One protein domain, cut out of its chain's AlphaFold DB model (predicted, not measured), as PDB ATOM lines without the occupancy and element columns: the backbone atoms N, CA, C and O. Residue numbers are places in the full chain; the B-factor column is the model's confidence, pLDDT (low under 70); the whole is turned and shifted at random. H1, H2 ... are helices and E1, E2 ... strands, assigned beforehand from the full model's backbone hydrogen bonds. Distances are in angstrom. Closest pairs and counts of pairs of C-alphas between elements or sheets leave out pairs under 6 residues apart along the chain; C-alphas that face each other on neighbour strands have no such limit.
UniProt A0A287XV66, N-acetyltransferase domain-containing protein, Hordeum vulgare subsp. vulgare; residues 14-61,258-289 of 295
ATOM      1  N   VAL A  14      33.021   7.014  40.975       80.88
ATOM      2  CA  VAL A  14      32.114   7.406  39.873       80.88
ATOM      3  C   VAL A  14      32.029   6.355  38.758       80.88
ATOM      4  O   VAL A  14      30.941   6.013  38.309       80.88
ATOM      5  N   ALA A  15      33.168   5.803  38.330       78.44
ATOM      6  CA  ALA A  15      33.191   4.763  37.299       78.44
ATOM      7  C   ALA A  15      32.473   3.479  37.753       78.44
ATOM      8  O   ALA A  15      31.782   2.855  36.959       78.44
ATOM      9  N   THR A  16      32.605   3.113  39.031       85.25
ATOM     10  CA  THR A  16      31.907   1.969  39.631       85.25
ATOM     11  C   THR A  16      30.403   2.182  39.629       85.25
ATOM     12  O   THR A  16      29.692   1.318  39.130       85.25
ATOM     13  N   ALA A  17      29.936   3.344  40.090       87.38
ATOM     14  CA  ALA A  17      28.511   3.663  40.102       87.38
ATOM     15  C   ALA A  17      27.900   3.632  38.690       87.38
ATOM     16  O   ALA A  17      26.799   3.130  38.503       87.38
ATOM     17  N   LEU A  18      28.625   4.117  37.677       88.75
ATOM     18  CA  LEU A  18      28.142   4.103  36.294       88.75
ATOM     19  C   LEU A  18      28.083   2.708  35.685       88.75
ATOM     20  O   LEU A  18      27.121   2.406  34.986       88.75
ATOM     21  N   VAL A  19      29.089   1.866  35.935       90.19
ATOM     22  CA  VAL A  19      29.059   0.475  35.463       90.19
ATOM     23  C   VAL A  19      27.903  -0.274  36.124       90.19
ATOM     24  O   VAL A  19      27.134  -0.915  35.421       90.19
ATOM     25  N   GLN A  20      27.714  -0.119  37.437       89.88
ATOM     26  CA  GLN A  20      26.592  -0.732  38.159       89.88
ATOM     27  C   GLN A  20      25.237  -0.256  37.626       89.88
ATOM     28  O   GLN A  20      24.396  -1.083  37.290       89.88
ATOM     29  N   ALA A  21      25.053   1.054  37.446       91.38
ATOM     30  CA  ALA A  21      23.820   1.606  36.890       91.38
ATOM     31  C   ALA A  21      23.555   1.123  35.453       91.38
ATOM     32  O   ALA A  21      22.413   0.842  35.092       91.38
ATOM     33  N   ALA A  22      24.598   1.000  34.624       91.19
ATOM     34  CA  ALA A  22      24.467   0.457  33.275       91.19
ATOM     35  C   ALA A  22      24.075  -1.031  33.297       91.19
ATOM     36  O   ALA A  22      23.193  -1.441  32.543       91.19
ATOM     37  N   GLU A  23      24.687  -1.837  34.169       91.94
ATOM     38  CA  GLU A  23      24.339  -3.252  34.356       91.94
ATOM     39  C   GLU A  23      22.902  -3.432  34.865       91.94
ATOM     40  O   GLU A  23      22.161  -4.257  34.335       91.94
ATOM     41  N   GLU A  24      22.484  -2.640  35.853       92.12
ATOM     42  CA  GLU A  24      21.118  -2.634  36.385       92.12
ATOM     43  C   GLU A  24      20.093  -2.251  35.318       92.12
ATOM     44  O   GLU A  24      19.100  -2.956  35.139       92.12
ATOM     45  N   TRP A  25      20.358  -1.185  34.559       92.44
ATOM     46  CA  TRP A  25      19.499  -0.772  33.450       92.44
ATOM     47  C   TRP A  25      19.394  -1.856  32.373       92.44
ATOM     48  O   TRP A  25      18.305  -2.118  31.860       92.44
ATOM     49  N   SER A  26      20.512  -2.516  32.055       91.00
ATOM     50  CA  SER A  26      20.564  -3.574  31.042       91.00
ATOM     51  C   SER A  26      19.768  -4.798  31.498       91.00
ATOM     52  O   SER A  26      18.926  -5.305  30.755       91.00
ATOM     53  N   ARG A  27      19.943  -5.211  32.759       90.50
ATOM     54  CA  ARG A  27      19.160  -6.285  33.382       90.50
ATOM     55  C   ARG A  27      17.668  -5.957  33.401       90.50
ATOM     56  O   ARG A  27      16.857  -6.806  33.047       90.50
ATOM     57  N   GLY A  28      17.307  -4.717  33.735       89.75
ATOM     58  CA  GLY A  28      15.920  -4.241  33.705       89.75
ATOM     59  C   GLY A  28      15.269  -4.301  32.317       89.75
ATOM     60  O   GLY A  28      14.046  -4.307  32.218       89.75
ATOM     61  N   ARG A  29      16.068  -4.392  31.246       89.62
ATOM     62  CA  ARG A  29      15.611  -4.592  29.861       89.62
ATOM     63  C   ARG A  29      15.743  -6.033  29.362       89.62
ATOM     64  O   ARG A  29      15.564  -6.274  28.173       89.62
ATOM     65  N   GLY A  30      16.041  -6.978  30.252       87.44
ATOM     66  CA  GLY A  30      16.166  -8.394  29.913       87.44
ATOM     67  C   GLY A  30      17.495  -8.768  29.254       87.44
ATOM     68  O   GLY A  30      17.578  -9.823  28.631       87.44
ATOM     69  N   ALA A  31      18.537  -7.937  29.369       86.50
ATOM     70  CA  ALA A  31      19.860  -8.312  28.884       86.50
ATOM     71  C   ALA A  31      20.411  -9.487  29.707       86.50
ATOM     72  O   ALA A  31      20.577  -9.380  30.922       86.50
ATOM     73  N   ALA A  32      20.726 -10.593  29.033       86.12
ATOM     74  CA  ALA A  32      21.366 -11.753  29.655       86.12
ATOM     75  C   ALA A  32      22.864 -11.520  29.923       86.12
ATOM     76  O   ALA A  32      23.427 -12.071  30.866       86.12
ATOM     77  N   HIS A  33      23.505 -10.670  29.118       87.62
ATOM     78  CA  HIS A  33      24.939 -10.411  29.185       87.62
ATOM     79  C   HIS A  33      25.235  -8.916  29.050       87.62
ATOM     80  O   HIS A  33      24.487  -8.180  28.407       87.62
ATOM     81  N   ALA A  34      26.357  -8.490  29.624       89.94
ATOM     82  CA  ALA A  34      26.991  -7.209  29.354       89.94
ATOM     83  C   ALA A  34      28.347  -7.441  28.692       89.94
ATOM     84  O   ALA A  34      29.121  -8.296  29.127       89.94
ATOM     85  N   THR A  35      28.655  -6.645  27.675       89.19
ATOM     86  CA  THR A  35      29.956  -6.636  27.010       89.19
ATOM     87  C   THR A  35      30.669  -5.314  27.270       89.19
ATOM     88  O   THR A  35      30.060  -4.255  27.438       89.19
ATOM     89  N   MET A  36      31.992  -5.374  27.321       90.38
ATOM     90  CA  MET A  36      32.856  -4.201  27.287       90.38
ATOM     91  C   MET A  36      33.969  -4.432  26.273       90.38
ATOM     92  O   MET A  36      34.375  -5.571  26.053       90.38
ATOM     93  N   ALA A  37      34.479  -3.352  25.687       89.69
ATOM     94  CA  ALA A  37      35.626  -3.372  24.785       89.69
ATOM     95  C   ALA A  37      36.715  -2.414  25.297       89.69
ATOM     96  O   ALA A  37      36.425  -1.314  25.776       89.69
ATOM     97  N   THR A  38      37.974  -2.840  25.231       91.12
ATOM     98  CA  THR A  38      39.162  -2.044  25.579       91.12
ATOM     99  C   THR A  38      40.367  -2.551  24.791       91.12
ATOM    100  O   THR A  38      40.312  -3.629  24.220       91.12
ATOM    101  N   THR A  39      41.486  -1.829  24.806       90.75
ATOM    102  CA  THR A  39      42.747  -2.329  24.243       90.75
ATOM    103  C   THR A  39      43.531  -3.170  25.255       90.75
ATOM    104  O   THR A  39      43.482  -2.920  26.465       90.75
ATOM    105  N   ALA A  40      44.323  -4.122  24.762       90.31
ATOM    106  CA  ALA A  40      45.232  -4.971  25.531       90.31
ATOM    107  C   ALA A  40      46.294  -4.151  26.282       90.31
ATOM    108  O   ALA A  40      46.698  -4.489  27.398       90.31
ATOM    109  N   SER A  41      46.712  -3.031  25.692       91.81
ATOM    110  CA  SER A  41      47.628  -2.063  26.295       91.81
ATOM    111  C   SER A  41      47.019  -1.334  27.504       91.81
ATOM    112  O   SER A  41      47.747  -0.908  28.406       91.81
ATOM    113  N   ASN A  42      45.686  -1.246  27.606       91.31
ATOM    114  CA  ASN A  42      44.983  -0.613  28.721       91.31
ATOM    115  C   ASN A  42      44.814  -1.563  29.924       91.31
ATOM    116  O   ASN A  42      43.703  -1.907  30.342       91.31
ATOM    117  N   LYS A  43      45.949  -1.938  30.529       91.44
ATOM    118  CA  LYS A  43      46.022  -2.836  31.699       91.44
ATOM    119  C   LYS A  43      45.154  -2.376  32.877       91.44
ATOM    120  O   LYS A  43      44.639  -3.204  33.618       91.44
ATOM    121  N   ALA A  44      44.977  -1.064  33.048       88.25
ATOM    122  CA  ALA A  44      44.165  -0.506  34.127       88.25
ATOM    123  C   ALA A  44      42.667  -0.793  33.942       88.25
ATOM    124  O   ALA A  44      42.004  -1.175  34.904       88.25
ATOM    125  N   SER A  45      42.141  -0.629  32.722       88.06
ATOM    126  CA  SER A  45      40.744  -0.967  32.421       88.06
ATOM    127  C   SER A  45      40.518  -2.471  32.531       88.06
ATOM    128  O   SER A  45      39.594  -2.897  33.215       88.06
ATOM    129  N   LEU A  46      41.419  -3.276  31.958       89.88
ATOM    130  CA  LEU A  46      41.344  -4.735  32.056       89.88
ATOM    131  C   LEU A  46      41.345  -5.214  33.510       89.88
ATOM    132  O   LEU A  46      40.469  -5.979  33.891       89.88
ATOM    133  N   GLY A  47      42.259  -4.715  34.346       89.25
ATOM    134  CA  GLY A  47      42.297  -5.067  35.766       89.25
ATOM    135  C   GLY A  47      41.040  -4.635  36.529       89.25
ATOM    136  O   GLY A  47      40.571  -5.359  37.405       89.25
ATOM    137  N   LEU A  48      40.454  -3.485  36.180       88.94
ATOM    138  CA  LEU A  48      39.214  -3.012  36.794       88.94
ATOM    139  C   LEU A  48      38.018  -3.898  36.418       88.94
ATOM    140  O   LEU A  48      37.282  -4.327  37.303       88.94
ATOM    141  N   PHE A  49      37.823  -4.173  35.128       90.56
ATOM    142  CA  PHE A  49      36.687  -4.962  34.653       90.56
ATOM    143  C   PHE A  49      36.818  -6.440  35.016       90.56
ATOM    144  O   PHE A  49      35.852  -7.012  35.521       90.56
ATOM    145  N   ALA A  50      38.006  -7.027  34.862       87.56
ATOM    146  CA  ALA A  50      38.237  -8.425  35.206       87.56
ATOM    147  C   ALA A  50      38.278  -8.679  36.714       87.56
ATOM    148  O   ALA A  50      37.705  -9.654  37.186       87.56
ATOM    149  N   GLY A  51      38.903  -7.789  37.487       86.69
ATOM    150  CA  GLY A  51      39.014  -7.963  38.933       86.69
ATOM    151  C   GLY A  51      37.769  -7.516  39.694       86.69
ATOM    152  O   GLY A  51      37.217  -8.270  40.487       86.69
ATOM    153  N   ARG A  52      37.328  -6.268  39.490       86.19
ATOM    154  CA  ARG A  52      36.292  -5.648  40.335       86.19
ATOM    155  C   ARG A  52      34.876  -5.868  39.821       86.19
ATOM    156  O   ARG A  52      33.963  -5.979  40.632       86.19
ATOM    157  N   PHE A  53      34.676  -5.854  38.505       88.62
ATOM    158  CA  PHE A  53      33.336  -5.972  37.926       88.62
ATOM    159  C   PHE A  53      32.977  -7.394  37.489       88.62
ATOM    160  O   PHE A  53      31.810  -7.627  37.181       88.62
ATOM    161  N   GLY A  54      33.926  -8.335  37.511       88.75
ATOM    162  CA  GLY A  54      33.686  -9.748  37.203       88.75
ATOM    163  C   GLY A  54      33.479 -10.042  35.715       88.75
ATOM    164  O   GLY A  54      32.750 -10.965  35.379       88.75
ATOM    165  N   TYR A  55      34.069  -9.246  34.818       91.38
ATOM    166  CA  TYR A  55      34.055  -9.530  33.379       91.38
ATOM    167  C   TYR A  55      35.187 -10.495  33.020       91.38
ATOM    168  O   TYR A  55      36.328 -10.286  33.416       91.38
ATOM    169  N   ALA A  56      34.921 -11.495  32.191       89.31
ATOM    170  CA  ALA A  56      35.960 -12.370  31.657       89.31
ATOM    171  C   ALA A  56      36.338 -11.939  30.230       89.31
ATOM    172  O   ALA A  56      35.438 -11.614  29.452       89.31
ATOM    173  N   PRO A  57      37.632 -11.923  29.847       88.19
ATOM    174  CA  PRO A  57      38.025 -11.803  28.446       88.19
ATOM    175  C   PRO A  57      37.322 -12.863  27.595       88.19
ATOM    176  O   PRO A  57      37.253 -14.025  27.982       88.19
ATOM    177  N   PHE A  58      36.799 -12.445  26.449       85.88
ATOM    178  CA  PHE A  58      35.932 -13.256  25.601       85.88
ATOM    179  C   PHE A  58      36.470 -13.350  24.173       85.88
ATOM    180  O   PHE A  58      36.747 -14.438  23.676       85.88
ATOM    181  N   ARG A  59      36.682 -12.202  23.517       87.38
ATOM    182  CA  ARG A  59      37.167 -12.127  22.130       87.38
ATOM    183  C   ARG A  59      38.236 -11.063  21.969       87.38
ATOM    184  O   ARG A  59      38.362 -10.157  22.788       87.38
ATOM    185  N   ARG A  60      39.024 -11.193  20.905       90.38
ATOM    186  CA  ARG A  60      40.070 -10.235  20.533       90.38
ATOM    187  C   ARG A  60      39.954  -9.910  19.047       90.38
ATOM    188  O   ARG A  60      40.739 -10.446  18.268       90.38
ATOM    189  N   PRO A  61      38.916  -9.164  18.636       90.81
ATOM    190  CA  PRO A  61      38.724  -8.855  17.230       90.81
ATOM    191  C   PRO A  61      39.863  -7.999  16.687       90.81
ATOM    192  O   PRO A  61      40.551  -7.293  17.423       90.81
ATOM    193  N   ASP A 258      42.443  -4.937  20.348       90.56
ATOM    194  CA  ASP A 258      41.104  -4.949  20.931       90.56
ATOM    195  C   ASP A 258      40.853  -6.230  21.741       90.56
ATOM    196  O   ASP A 258      41.221  -7.348  21.376       90.56
ATOM    197  N   VAL A 259      40.250  -6.041  22.911       90.94
ATOM    198  CA  VAL A 259      39.863  -7.083  23.857       90.94
ATOM    199  C   VAL A 259      38.434  -6.809  24.276       90.94
ATOM    200  O   VAL A 259      38.118  -5.772  24.868       90.94
ATOM    201  N   TRP A 260      37.572  -7.762  23.967       90.88
ATOM    202  CA  TRP A 260      36.193  -7.793  24.403       90.88
ATOM    203  C   TRP A 260      36.094  -8.691  25.619       90.88
ATOM    204  O   TRP A 260      36.595  -9.814  25.607       90.88
ATOM    205  N   CYS A 261      35.440  -8.199  26.660       90.69
ATOM    206  CA  CYS A 261      35.143  -8.963  27.860       90.69
ATOM    207  C   CYS A 261      33.631  -9.037  28.033       90.69
ATOM    208  O   CYS A 261      32.916  -8.090  27.700       90.69
ATOM    209  N   ILE A 262      33.156 -10.145  28.586       90.12
ATOM    210  CA  ILE A 262      31.738 -10.417  28.800       90.12
ATOM    211  C   ILE A 262      31.468 -10.712  30.273       90.12
ATOM    212  O   ILE A 262      32.314 -11.262  30.980       90.12
ATOM    213  N   LYS A 263      30.279 -10.338  30.731       90.88
ATOM    214  CA  LYS A 263      29.746 -10.658  32.051       90.88
ATOM    215  C   LYS A 263      28.318 -11.161  31.906       90.88
ATOM    216  O   LYS A 263      27.519 -10.556  31.193       90.88
ATOM    217  N   ASN A 264      27.991 -12.234  32.614       88.06
ATOM    218  CA  ASN A 264      26.620 -12.705  32.739       88.06
ATOM    219  C   ASN A 264      25.851 -11.810  33.737       88.06
ATOM    220  O   ASN A 264      26.347 -11.505  34.823       88.06
ATOM    221  N   LEU A 265      24.660 -11.345  33.351       86.50
ATOM    222  CA  LEU A 265      23.796 -10.507  34.186       86.50
ATOM    223  C   LEU A 265      22.635 -11.274  34.846       86.50
ATOM    224  O   LEU A 265      21.978 -10.687  35.712       86.50
ATOM    225  N   SER A 266      22.374 -12.530  34.464       73.12
ATOM    226  CA  SER A 266      21.261 -13.354  34.959       73.12
ATOM    227  C   SER A 266      21.502 -14.010  36.325       73.12
ATOM    228  O   SER A 266      20.535 -14.420  36.966       73.12
ATOM    229  N   ASP A 267      22.744 -14.068  36.816       57.94
ATOM    230  CA  ASP A 267      23.075 -14.776  38.060       57.94
ATOM    231  C   ASP A 267      22.977 -13.875  39.300       57.94
ATOM    232  O   ASP A 267      23.898 -13.134  39.635       57.94
ATOM    233  N   ASN A 268      21.856 -13.977  40.021       47.34
ATOM    234  CA  ASN A 268      21.635 -13.298  41.305       47.34
ATOM    235  C   ASN A 268      21.730 -14.223  42.540       47.34
ATOM    236  O   ASN A 268      21.378 -13.783  43.627       47.34
ATOM    237  N   ASN A 269      22.185 -15.480  42.422       42.41
ATOM    238  CA  ASN A 269      22.163 -16.418  43.566       42.41
ATOM    239  C   ASN A 269      23.360 -17.375  43.713       42.41
ATOM    240  O   ASN A 269      23.309 -18.279  44.545       42.41
ATOM    241  N   ALA A 270      24.451 -17.197  42.968       39.56
ATOM    242  CA  ALA A 270      25.652 -17.998  43.194       39.56
ATOM    243  C   ALA A 270      26.537 -17.342  44.268       39.56
ATOM    244  O   ALA A 270      27.083 -16.255  44.081       39.56
ATOM    245  N   THR A 271      26.684 -18.021  45.406       35.53
ATOM    246  CA  THR A 271      27.802 -17.840  46.342       35.53
ATOM    247  C   THR A 271      29.144 -17.777  45.591       35.53
ATOM    248  O   THR A 271      29.273 -18.439  44.563       35.53
ATOM    249  N   PRO A 272      30.187 -17.088  46.105       40.31
ATOM    250  CA  PRO A 272      31.480 -16.920  45.417       40.31
ATOM    251  C   PRO A 272      32.306 -18.218  45.276       40.31
ATOM    252  O   PRO A 272      33.506 -18.175  45.019       40.31
ATOM    253  N   THR A 273      31.693 -19.376  45.502       39.66
ATOM    254  CA  THR A 273      32.334 -20.683  45.610       39.66
ATOM    255  C   THR A 273      31.557 -21.719  44.812       39.66
ATOM    256  O   THR A 273      30.992 -22.662  45.353       39.66
ATOM    257  N   SER A 274      31.528 -21.539  43.507       37.19
ATOM    258  CA  SER A 274      31.631 -22.634  42.556       37.19
ATOM    259  C   SER A 274      31.993 -21.990  41.234       37.19
ATOM    260  O   SER A 274      31.422 -20.977  40.841       37.19
ATOM    261  N   SER A 275      33.008 -22.540  40.582       43.75
ATOM    262  CA  SER A 275      33.211 -22.368  39.156       43.75
ATOM    263  C   SER A 275      31.899 -22.743  38.470       43.75
ATOM    264  O   SER A 275      31.637 -23.924  38.248       43.75
ATOM    265  N   SER A 276      31.020 -21.772  38.223       41.84
ATOM    266  CA  SER A 276      29.937 -21.996  37.287       41.84
ATOM    267  C   SER A 276      30.627 -22.289  35.964       41.84
ATOM    268  O   SER A 276      31.470 -21.509  35.514       41.84
ATOM    269  N   ASP A 277      30.353 -23.479  35.431       43.66
ATOM    270  CA  ASP A 277      30.783 -23.989  34.131       43.66
ATOM    271  C   ASP A 277      30.250 -23.084  33.010       43.66
ATOM    272  O   ASP A 277      29.405 -23.453  32.198       43.66
ATOM    273  N   TRP A 278      30.713 -21.841  32.980       52.19
ATOM    274  CA  TRP A 278      30.659 -21.003  31.808       52.19
ATOM    275  C   TRP A 278      31.857 -21.395  30.958       52.19
ATOM    276  O   TRP A 278      32.951 -21.536  31.515       52.19
ATOM    277  N   PRO A 279      31.718 -21.579  29.635       47.91
ATOM    278  CA  PRO A 279      32.874 -21.891  28.829       47.91
ATOM    279  C   PRO A 279      33.807 -20.678  28.908       47.91
ATOM    280  O   PRO A 279      33.601 -19.648  28.272       47.91
ATOM    281  N   ALA A 280      34.860 -20.816  29.713       45.03
ATOM    282  CA  ALA A 280      36.001 -19.911  29.790       45.03
ATOM    283  C   ALA A 280      36.750 -19.808  28.444       45.03
ATOM    284  O   ALA A 280      37.723 -19.068  28.320       45.03
ATOM    285  N   SER A 281      36.272 -20.525  27.428       49.47
ATOM    286  CA  SER A 281      36.715 -20.486  26.052       49.47
ATOM    287  C   SER A 281      35.517 -20.102  25.199       49.47
ATOM    288  O   SER A 281      34.550 -20.858  25.099       49.47
ATOM    289  N   ALA A 282      35.572 -18.925  24.587       53.00
ATOM    290  CA  ALA A 282      34.604 -18.561  23.571       53.00
ATOM    291  C   ALA A 282      34.550 -19.676  22.494       53.00
ATOM    292  O   ALA A 282      35.609 -20.240  22.191       53.00
ATOM    293  N   PRO A 283      33.358 -20.059  21.990       53.53
ATOM    294  CA  PRO A 283      33.155 -21.132  21.021       53.53
ATOM    295  C   PRO A 283      34.271 -21.262  19.971       53.53
ATOM    296  O   PRO A 283      34.843 -20.258  19.550       53.53
ATOM    297  N   PRO A 284      34.572 -22.469  19.469       54.31
ATOM    298  CA  PRO A 284      35.634 -22.681  18.477       54.31
ATOM    299  C   PRO A 284      35.374 -22.006  17.113       54.31
ATOM    300  O   PRO A 284      36.161 -22.182  16.186       54.31
ATOM    301  N   GLY A 285      34.277 -21.255  16.966       59.84
ATOM    302  CA  GLY A 285      33.940 -20.527  15.754       59.84
ATOM    303  C   GLY A 285      35.004 -19.489  15.409       59.84
ATOM    304  O   GLY A 285      35.312 -18.597  16.199       59.84
ATOM    305  N   SER A 286      35.536 -19.580  14.193       72.00
ATOM    306  CA  SER A 286      36.416 -18.560  13.621       72.00
ATOM    307  C   SER A 286      35.658 -17.302  13.196       72.00
ATOM    308  O   SER A 286      36.293 -16.322  12.825       72.00
ATOM    309  N   VAL A 287      34.321 -17.300  13.245       82.94
ATOM    310  CA  VAL A 287      33.486 -16.216  12.716       82.94
ATOM    311  C   VAL A 287      32.850 -15.419  13.851       82.94
ATOM    312  O   VAL A 287      32.040 -15.925  14.625       82.94
ATOM    313  N   LEU A 288      33.187 -14.133  13.897       86.62
ATOM    314  CA  LEU A 288      32.593 -13.151  14.798       86.62
ATOM    315  C   LEU A 288      31.614 -12.280  14.008       86.62
ATOM    316  O   LEU A 288      32.018 -11.619  13.050       86.62
ATOM    317  N   PHE A 289      30.341 -12.250  14.409       90.50
ATOM    318  CA  PHE A 289      29.400 -11.266  13.881       90.50
ATOM    319  C   PHE A 289      29.381 -10.042  14.792       90.50
ATOM    320  O   PHE A 289      29.061 -10.138  15.970       90.50
TER     321      PHE A 289
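This is residues 14 to 61 and 258 to 289 of the 295 residues of the protein "N-acetyltransferase domain-containing protein" of Hordeum vulgare subsp. vulgare (UniProt A0A287XV66). A small, twisted sheet of three strands has helix H2 over one face, running along its strands, while the longer helix H1 only grazes the sheet near the beginning of E1. After the sheet, residues 265 to 289 form a long stretch with no named element, and residues 268 to 275 of it stick out free. The printed part has 80 residues, with two named helices and three named strands in the order H1, E1, H2, E2, E3; the sheet's order is E1, E3, E2, antiparallel throughout, and the class is mixed, helices and strands. The whole is compact, with a radius of gyration of the C-alphas of 13.3 A and a rounded outline of 32 by 29 by 27 A.

Start at H1, residues 14 to 28, which is on the sheet but only grazes it, with its residues 22 to 27. Its closest C-alpha pair with E1, residues 33 to 39, is Glu 23 and Ala 34, 6.9 A apart. Go on to H2, residues 43 to 52, and you find it near H1. H2 is on the sheet at a height of 9.4 A; it lies over E3, residues 258 to 264, and only just over E2, residues 56 to 59, with 3 of its C-alphas falling there. On the local plane H2 and E3 stand at 8 degrees, along the strands. The closest C-alphas of H2 and E2 are those of Ala 50 and Ala 56, 5.8 A apart. E1, H2 and E2 form a split strand-helix-strand unit, two strands of one sheet joined through a helix, with E3 between the two strands in the sheet, and its crossover is right-handed. Inner strand E3 is antiparallel to edge strand E1 at 158 degrees; look at N 34 and O 263, 2.8 A apart, within hydrogen-bond range. E3 is antiparallel to edge strand E2 at 129 degrees, with N 58 and O 260 within hydrogen-bond range at 2.8 A. In H1 and H2 every O i to N i+4 pair is within hydrogen-bond range.

Find C-alpha 14 at (32.114, 7.406, 39.873); from there H1 runs 20.9 A to C-alpha 28. E1 runs 20.2 A from C-alpha 33 at (24.939, -10.411, 29.185), H2 spans 13.3 A and E2 9.6 A. E3 runs 20.2 A from C-alpha 258 to C-alpha 264 at (26.620, -12.705, 32.739).

The two C-alphas farthest apart are those of Val 14 and Ser 286, at 37.2 A. Residues 62 to 257 are not printed, and C-alphas 61 and 258 are 5.9 A apart across that cut. The links H1 to E1, E1 to H2 and H2 to E2 are tight. The sheet is only just strongly twisted, its C-alphas lying up to 4.1 A off its best plane. Mean pLDDT of the printed part is 78.5, and residues 267 to 285 are under 70.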